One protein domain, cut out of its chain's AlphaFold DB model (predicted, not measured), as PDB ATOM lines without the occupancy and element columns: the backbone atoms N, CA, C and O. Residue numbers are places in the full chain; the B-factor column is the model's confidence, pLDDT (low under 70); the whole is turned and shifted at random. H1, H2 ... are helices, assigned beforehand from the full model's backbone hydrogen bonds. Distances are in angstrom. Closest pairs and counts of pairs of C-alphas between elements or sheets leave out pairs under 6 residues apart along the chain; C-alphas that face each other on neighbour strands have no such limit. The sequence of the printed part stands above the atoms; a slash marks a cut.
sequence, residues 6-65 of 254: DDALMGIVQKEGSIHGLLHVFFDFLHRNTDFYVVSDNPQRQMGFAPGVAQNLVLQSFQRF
ATOM      1  N   ASP A   6     -22.435  32.887 -29.177       81.88
ATOM      2  CA  ASP A   6     -22.054  32.450 -27.831       81.88
ATOM      3  C   ASP A   6     -21.673  33.640 -26.938       81.88
ATOM      4  O   ASP A   6     -22.138  33.720 -25.803       81.88
ATOM      5  N   ASP A   7     -20.935  34.620 -27.466       84.50
ATOM      6  CA  ASP A   7     -20.543  35.825 -26.719       84.50
ATOM      7  C   ASP A   7     -21.749  36.698 -26.342       84.50
ATOM      8  O   ASP A   7     -21.824  37.233 -25.236       84.50
ATOM      9  N   ALA A   8     -22.728  36.818 -27.243       85.69
ATOM     10  CA  ALA A   8     -23.944  37.584 -26.990       85.69
ATOM     11  C   ALA A   8     -24.822  36.899 -25.934       85.69
ATOM     12  O   ALA A   8     -25.287  37.551 -24.999       85.69
ATOM     13  N   LEU A   9     -25.004  35.580 -26.051       84.88
ATOM     14  CA  LEU A   9     -25.757  34.786 -25.080       84.88
ATOM     15  C   LEU A   9     -25.073  34.799 -23.712       84.88
ATOM     16  O   LEU A   9     -25.737  35.003 -22.698       84.88
ATOM     17  N   MET A  10     -23.748  34.663 -23.681       82.19
ATOM     18  CA  MET A  10     -22.974  34.727 -22.444       82.19
ATOM     19  C   MET A  10     -23.057  36.109 -21.795       82.19
ATOM     20  O   MET A  10     -23.230  36.204 -20.581       82.19
ATOM     21  N   GLY A  11     -23.019  37.178 -22.591       84.56
ATOM     22  CA  GLY A  11     -23.213  38.541 -22.098       84.56
ATOM     23  C   GLY A  11     -24.588  38.759 -21.459       84.56
ATOM     24  O   GLY A  11     -24.689  39.481 -20.468       84.56
ATOM     25  N   ILE A  12     -25.642  38.116 -21.975       81.19
ATOM     26  CA  ILE A  12     -26.978  38.161 -21.361       81.19
ATOM     27  C   ILE A  12     -26.997  37.343 -20.066       81.19
ATOM     28  O   ILE A  12     -27.430  37.859 -19.043       81.19
ATOM     29  N   VAL A  13     -26.460  36.115 -20.060       81.69
ATOM     30  CA  VAL A  13     -26.390  35.275 -18.844       81.69
ATOM     31  C   VAL A  13     -25.634  35.976 -17.716       81.69
ATOM     32  O   VAL A  13     -26.057  35.917 -16.566       81.69
ATOM     33  N   GLN A  14     -24.534  36.660 -18.031       80.50
ATOM     34  CA  GLN A  14     -23.754  37.412 -17.045       80.50
ATOM     35  C   GLN A  14     -24.530  38.593 -16.451       80.50
ATOM     36  O   GLN A  14     -24.349  38.898 -15.276       80.50
ATOM     37  N   LYS A  15     -25.387  39.248 -17.242       81.25
ATOM     38  CA  LYS A  15     -26.229  40.363 -16.781       81.25
ATOM     39  C   LYS A  15     -27.432  39.891 -15.975       81.25
ATOM     40  O   LYS A  15     -27.719  40.460 -14.930       81.25
ATOM     41  N   GLU A  16     -28.101  38.847 -16.449       79.81
ATOM     42  CA  GLU A  16     -29.307  38.289 -15.828       79.81
ATOM     43  C   GLU A  16     -28.997  37.353 -14.647       79.81
ATOM     44  O   GLU A  16     -29.888  36.951 -13.899       79.81
ATOM     45  N   GLY A  17     -27.734  36.949 -14.491       69.81
ATOM     46  CA  GLY A  17     -27.241  36.136 -13.378       69.81
ATOM     47  C   GLY A  17     -27.741  34.687 -13.354       69.81
ATOM     48  O   GLY A  17     -27.312  33.913 -12.501       69.81
ATOM     49  N   SER A  18     -28.627  34.288 -14.271       74.12
ATOM     50  CA  SER A  18     -29.239  32.957 -14.289       74.12
ATOM     51  C   SER A  18     -29.691  32.523 -15.688       74.12
ATOM     52  O   SER A  18     -29.978  33.342 -16.562       74.12
ATOM     53  N   ILE A  19     -29.811  31.204 -15.895       77.19
ATOM     54  CA  ILE A  19     -30.409  30.633 -17.118       77.19
ATOM     55  C   ILE A  19     -31.894  30.999 -17.206       77.19
ATOM     56  O   ILE A  19     -32.393  31.272 -18.293       77.19
ATOM     57  N   HIS A  20     -32.595  31.049 -16.068       73.06
ATOM     58  CA  HIS A  20     -33.993  31.475 -16.026       73.06
ATOM     59  C   HIS A  20     -34.155  32.913 -16.542       73.06
ATOM     60  O   HIS A  20     -35.023  33.167 -17.371       73.06
ATOM     61  N   GLY A  21     -33.273  33.828 -16.131       74.94
ATOM     62  CA  GLY A  21     -33.250  35.201 -16.636       74.94
ATOM     63  C   GLY A  21     -32.907  35.288 -18.128       74.94
ATOM     64  O   GLY A  21     -33.599  35.981 -18.869       74.94
ATOM     65  N   LEU A  22     -31.939  34.499 -18.618       87.94
ATOM     66  CA  LEU A  22     -31.673  34.389 -20.061       87.94
ATOM     67  C   LEU A  22     -32.929  33.959 -20.838       87.94
ATOM     68  O   LEU A  22     -33.264  34.567 -21.855       87.94
ATOM     69  N   LEU A  23     -33.609  32.906 -20.377       88.56
ATOM     70  CA  LEU A  23     -34.825  32.406 -21.019       88.56
ATOM     71  C   LEU A  23     -35.947  33.445 -20.962       88.56
ATOM     72  O   LEU A  23     -36.642  33.631 -21.957       88.56
ATOM     73  N   HIS A  24     -36.086  34.161 -19.845       85.31
ATOM     74  CA  HIS A  24     -37.038  35.259 -19.718       85.31
ATOM     75  C   HIS A  24     -36.771  36.355 -20.755       85.31
ATOM     76  O   HIS A  24     -37.672  36.682 -21.520       85.31
ATOM     77  N   VAL A  25     -35.533  36.854 -20.860       88.88
ATOM     78  CA  VAL A  25     -35.145  37.870 -21.857       88.88
ATOM     79  C   VAL A  25     -35.380  37.378 -23.286       88.88
ATOM     80  O   VAL A  25     -35.848  38.133 -24.139       88.88
ATOM     81  N   PHE A  26     -35.087  36.108 -23.556       91.44
ATOM     82  CA  PHE A  26     -35.314  35.501 -24.864       91.44
ATOM     83  C   PHE A  26     -36.806  35.445 -25.227       91.44
ATOM     84  O   PHE A  26     -37.196  35.882 -26.312       91.44
ATOM     85  N   PHE A  27     -37.657  34.955 -24.325       91.75
ATOM     86  CA  PHE A  27     -39.099  34.869 -24.566       91.75
ATOM     87  C   PHE A  27     -39.784  36.241 -24.561       91.75
ATOM     88  O   PHE A  27     -40.679  36.469 -25.368       91.75
ATOM     89  N   ASP A  28     -39.321  37.179 -23.736       88.00
ATOM     90  CA  ASP A  28     -39.745  38.583 -23.746       88.00
ATOM     91  C   ASP A  28     -39.389  39.267 -25.080       88.00
ATOM     92  O   ASP A  28     -40.209  39.967 -25.682       88.00
ATOM     93  N   PHE A  29     -38.196  39.002 -25.624       91.69
ATOM     94  CA  PHE A  29     -37.831  39.453 -26.967       91.69
ATOM     95  C   PHE A  29     -38.782  38.903 -28.037       91.69
ATOM     96  O   PHE A  29     -39.269  39.689 -28.855       91.69
ATOM     97  N   LEU A  30     -39.069  37.595 -28.017       88.31
ATOM     98  CA  LEU A  30     -40.014  36.973 -28.950       88.31
ATOM     99  C   LEU A  30     -41.419  37.564 -28.799       88.31
ATOM    100  O   LEU A  30     -42.057  37.881 -29.798       88.31
ATOM    101  N   HIS A  31     -41.882  37.774 -27.570       87.12
ATOM    102  CA  HIS A  31     -43.197  38.341 -27.294       87.12
ATOM    103  C   HIS A  31     -43.364  39.758 -27.853       87.12
ATOM    104  O   HIS A  31     -44.407  40.082 -28.415       87.12
ATOM    105  N   ARG A  32     -42.344  40.612 -27.722       86.06
ATOM    106  CA  ARG A  32     -42.439  42.013 -28.166       86.06
ATOM    107  C   ARG A  32     -42.172  42.215 -29.652       86.06
ATOM    108  O   ARG A  32     -42.712  43.150 -30.233       86.06
ATOM    109  N   ASN A  33     -41.298  41.402 -30.241       82.56
ATOM    110  CA  ASN A  33     -40.736  41.684 -31.567       82.56
ATOM    111  C   ASN A  33     -41.149  40.675 -32.642       82.56
ATOM    112  O   ASN A  33     -40.726  40.812 -33.788       82.56
ATOM    113  N   THR A  34     -41.936  39.656 -32.294       86.12
ATOM    114  CA  THR A  34     -42.361  38.617 -33.238       86.12
ATOM    115  C   THR A  34     -43.833  38.268 -33.043       86.12
ATOM    116  O   THR A  34     -44.439  38.582 -32.021       86.12
ATOM    117  N   ASP A  35     -44.407  37.570 -34.013       82.25
ATOM    118  CA  ASP A  35     -45.751  37.000 -33.944       82.25
ATOM    119  C   ASP A  35     -45.788  35.634 -33.232       82.25
ATOM    120  O   ASP A  35     -46.807  34.944 -33.246       82.25
ATOM    121  N   PHE A  36     -44.701  35.244 -32.555       83.94
ATOM    122  CA  PHE A  36     -44.555  33.941 -31.909       83.94
ATOM    123  C   PHE A  36     -45.632  33.646 -30.849       83.94
ATOM    124  O   PHE A  36     -46.045  32.499 -30.692       83.94
ATOM    125  N   TYR A  37     -46.124  34.676 -30.154       84.81
ATOM    126  CA  TYR A  37     -47.204  34.568 -29.159       84.81
ATOM    127  C   TYR A  37     -48.586  34.958 -29.705       84.81
ATOM    128  O   TYR A  37     -49.557  35.033 -28.951       84.81
ATOM    129  N   VAL A  38     -48.701  35.204 -31.011       77.88
ATOM    130  CA  VAL A  38     -49.969  35.552 -31.656       77.88
ATOM    131  C   VAL A  38     -50.657  34.273 -32.112       77.88
ATOM    132  O   VAL A  38     -50.102  33.505 -32.895       77.88
ATOM    133  N   VAL A  39     -51.884  34.052 -31.639       78.06
ATOM    134  CA  VAL A  39     -52.702  32.903 -32.038       78.06
ATOM    135  C   VAL A  39     -53.683  33.321 -33.129       78.06
ATOM    136  O   VAL A  39     -54.440  34.276 -32.951       78.06
ATOM    137  N   SER A  40     -53.696  32.598 -34.249       72.75
ATOM    138  CA  SER A  40     -54.709  32.766 -35.294       72.75
ATOM    139  C   SER A  40     -55.206  31.415 -35.803       72.75
ATOM    140  O   SER A  40     -54.427  30.498 -36.045       72.75
ATOM    141  N   ASP A  41     -56.520  31.304 -35.964       66.25
ATOM    142  CA  ASP A  41     -57.240  30.168 -36.546       66.25
ATOM    143  C   ASP A  41     -57.681  30.433 -37.997       66.25
ATOM    144  O   ASP A  41     -58.286  29.573 -38.635       66.25
ATOM    145  N   ASN A  42     -57.374  31.621 -38.530       73.88
ATOM    146  CA  ASN A  42     -57.823  32.060 -39.840       73.88
ATOM    147  C   ASN A  42     -56.793  31.686 -40.926       73.88
ATOM    148  O   ASN A  42     -55.711  32.279 -40.952       73.88
ATOM    149  N   PRO A  43     -57.134  30.804 -41.888       62.34
ATOM    150  CA  PRO A  43     -56.227  30.386 -42.964       62.34
ATOM    151  C   PRO A  43     -55.798  31.517 -43.912       62.34
ATOM    152  O   PRO A  43     -54.876  31.343 -44.702       62.34
ATOM    153  N   GLN A  44     -56.489  32.661 -43.878       65.25
ATOM    154  CA  GLN A  44     -56.210  33.828 -44.719       65.25
ATOM    155  C   GLN A  44     -55.331  34.875 -44.017       65.25
ATOM    156  O   GLN A  44     -54.920  35.844 -44.655       65.25
ATOM    157  N   ARG A  45     -55.030  34.713 -42.718       63.97
ATOM    158  CA  ARG A  45     -54.057  35.564 -42.019       63.97
ATOM    159  C   ARG A  45     -52.651  34.993 -42.170       63.97
ATOM    160  O   ARG A  45     -52.417  33.814 -41.955       63.97
ATOM    161  N   GLN A  46     -51.713  35.868 -42.516       58.66
ATOM    162  CA  GLN A  46     -50.328  35.502 -42.825       58.66
ATOM    163  C   GLN A  46     -49.399  35.498 -41.595       58.66
ATOM    164  O   GLN A  46     -48.233  35.151 -41.730       58.66
ATOM    165  N   MET A  47     -49.896  35.912 -40.422       70.06
ATOM    166  CA  MET A  47     -49.112  36.095 -39.193       70.06
ATOM    167  C   MET A  47     -49.724  35.329 -38.017       70.06
ATOM    168  O   MET A  47     -50.952  35.284 -37.877       70.06
ATOM    169  N   GLY A  48     -48.855  34.814 -37.148       73.00
ATOM    170  CA  GLY A  48     -49.202  34.049 -35.954       73.00
ATOM    171  C   GLY A  48     -49.241  32.535 -36.166       73.00
ATOM    172  O   GLY A  48     -49.214  32.019 -37.283       73.00
ATOM    173  N   PHE A  49     -49.315  31.812 -35.053       79.00
ATOM    174  CA  PHE A  49     -49.366  30.355 -35.011       79.00
ATOM    175  C   PHE A  49     -50.779  29.854 -34.700       79.00
ATOM    176  O   PHE A  49     -51.540  30.489 -33.969       79.00
ATOM    177  N   ALA A  50     -51.123  28.665 -35.200       80.44
ATOM    178  CA  ALA A  50     -52.296  27.957 -34.700       80.44
ATOM    179  C   ALA A  50     -52.101  27.603 -33.206       80.44
ATOM    180  O   ALA A  50     -50.954  27.427 -32.765       80.44
ATOM    181  N   PRO A  51     -53.186  27.474 -32.417       78.81
ATOM    182  CA  PRO A  51     -53.091  27.140 -30.998       78.81
ATOM    183  C   PRO A  51     -52.192  25.914 -30.757       78.81
ATOM    184  O   PRO A  51     -52.404  24.856 -31.345       78.81
ATOM    185  N   GLY A  52     -51.173  26.052 -29.904       78.44
ATOM    186  CA  GLY A  52     -50.259  24.961 -29.537       78.44
ATOM    187  C   GLY A  52     -49.020  24.795 -30.429       78.44
ATOM    188  O   GLY A  52     -48.075  24.112 -30.029       78.44
ATOM    189  N   VAL A  53     -48.970  25.406 -31.619       81.31
ATOM    190  CA  VAL A  53     -47.851  25.197 -32.558       81.31
ATOM    191  C   VAL A  53     -46.564  25.867 -32.070       81.31
ATOM    192  O   VAL A  53     -45.508  25.234 -32.093       81.31
ATOM    193  N   ALA A  54     -46.644  27.101 -31.568       82.06
ATOM    194  CA  ALA A  54     -45.486  27.818 -31.028       82.06
ATOM    195  C   ALA A  54     -44.857  27.072 -29.833       82.06
ATOM    196  O   ALA A  54     -43.638  26.906 -29.760       82.06
ATOM    197  N   GLN A  55     -45.692  26.538 -28.935       83.06
ATOM    198  CA  GLN A  55     -45.249  25.735 -27.792       83.06
ATOM    199  C   GLN A  55     -44.537  24.455 -28.249       83.06
ATOM    200  O   GLN A  55     -43.450  24.138 -27.764       83.06
ATOM    201  N   ASN A  56     -45.114  23.749 -29.226       80.69
ATOM    202  CA  ASN A  56     -44.504  22.544 -29.784       80.69
ATOM    203  C   ASN A  56     -43.169  22.834 -30.480       80.69
ATOM    204  O   ASN A  56     -42.255  22.017 -30.393       80.69
ATOM    205  N   LEU A  57     -43.022  23.993 -31.125       81.12
ATOM    206  CA  LEU A  57     -41.776  24.384 -31.783       81.12
ATOM    207  C   LEU A  57     -40.621  24.551 -30.782       81.12
ATOM    208  O   LEU A  57     -39.511  24.067 -31.024       81.12
ATOM    209  N   VAL A  58     -40.881  25.182 -29.633       87.81
ATOM    210  CA  VAL A  58     -39.891  25.316 -28.546       87.81
ATOM    211  C   VAL A  58     -39.555  23.953 -27.954       87.81
ATOM    212  O   VAL A  58     -38.378  23.637 -27.775       87.81
ATOM    213  N   LEU A  59     -40.567  23.116 -27.717       81.12
ATOM    214  CA  LEU A  59     -40.373  21.775 -27.173       81.12
ATOM    215  C   LEU A  59     -39.510  20.901 -28.097       81.12
ATOM    216  O   LEU A  59     -38.567  20.261 -27.634       81.12
ATOM    217  N   GLN A  60     -39.780  20.918 -29.404       80.62
ATOM    218  CA  GLN A  60     -38.973  20.204 -30.398       80.62
ATOM    219  C   GLN A  60     -37.539  20.739 -30.461       80.62
ATOM    220  O   GLN A  60     -36.588  19.962 -30.565       80.62
ATOM    221  N   SER A  61     -37.370  22.061 -30.366       79.75
ATOM    222  CA  SER A  61     -36.048  22.695 -30.358       79.75
ATOM    223  C   SER A  61     -35.228  22.271 -29.141       79.75
ATOM    224  O   SER A  61     -34.048  21.960 -29.283       79.75
ATOM    225  N   PHE A  62     -35.858  22.184 -27.966       81.06
ATOM    226  CA  PHE A  62     -35.231  21.682 -26.745       81.06
ATOM    227  C   PHE A  62     -34.832  20.204 -26.871       81.06
ATOM    228  O   PHE A  62     -33.685  19.848 -26.611       81.06
ATOM    229  N   GLN A  63     -35.742  19.350 -27.353       82.62
ATOM    230  CA  GLN A  63     -35.512  17.905 -27.502       82.62
ATOM    231  C   GLN A  63     -34.394  17.547 -28.492       82.62
ATOM    232  O   GLN A  63     -33.865  16.437 -28.456       82.62
ATOM    233  N   ARG A  64     -34.004  18.479 -29.370       83.75
ATOM    234  CA  ARG A  64     -32.900  18.295 -30.321       83.75
ATOM    235  C   ARG A  64     -31.526  18.219 -29.646       83.75
ATOM    236  O   ARG A  64     -30.577  17.738 -30.264       83.75
ATOM    237  N   PHE A  65     -31.418  18.671 -28.398       76.06
ATOM    238  CA  PHE A  65     -30.195  18.614 -27.607       76.06
ATOM    239  C   PHE A  65     -30.350  17.550 -26.509       76.06
ATOM    240  O   PHE A  65     -31.075  17.777 -25.540       76.06
TER     241      PHE A  65
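AT A GLANCE: This is residues 6 to 65 of the 254 residues of the protein "CS domain-containing protein" of Saprolegnia parasitica (strain CBS 223.65) (UniProt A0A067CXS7). H1 and H2 meet near their ends as an L, and a long loop, residues 34 to 52, reaches out beyond H2 and folds back to H3, which stands away from both other helices. The printed part has 60 residues with three named helices, H1, H2 and H3 in order, and no named strand: the class is all helix. It is loose, with a radius of gyration of the C-alphas of 14.1 A, and elongated, spanning 42 by 25 by 17 A.

IN THESE COORDINATES: H1, residues 6 to 16, begins at C-alpha 6 (-22.054, 32.450, -27.831) and is 15.2 A long. H2, residues 19 to 33, is 20.9 A long. H3, residues 53 to 63, is 15.2 A long and ends at C-alpha 63 (-35.512, 17.905, -27.502).

HOW THE PARTS SIT: H1 touches H2, about perpendicular at 76 degrees, with residues 19 to 22 of H2 alone; the closest C-alphas, of Val 13 and Leu 22, are 5.5 A apart. H3 is apart from H1 and from H2. In H1, H2 and H3 every O i to N i+4 pair is within hydrogen-bond range.

THE WHOLE: The C-alphas farthest apart, of Gln 14 and Gln 44, are 42.8 A apart. The printed part has no cut; the link H2 to H3 is long. Residues 17, 41 and 43 to 46 have pLDDT under 70.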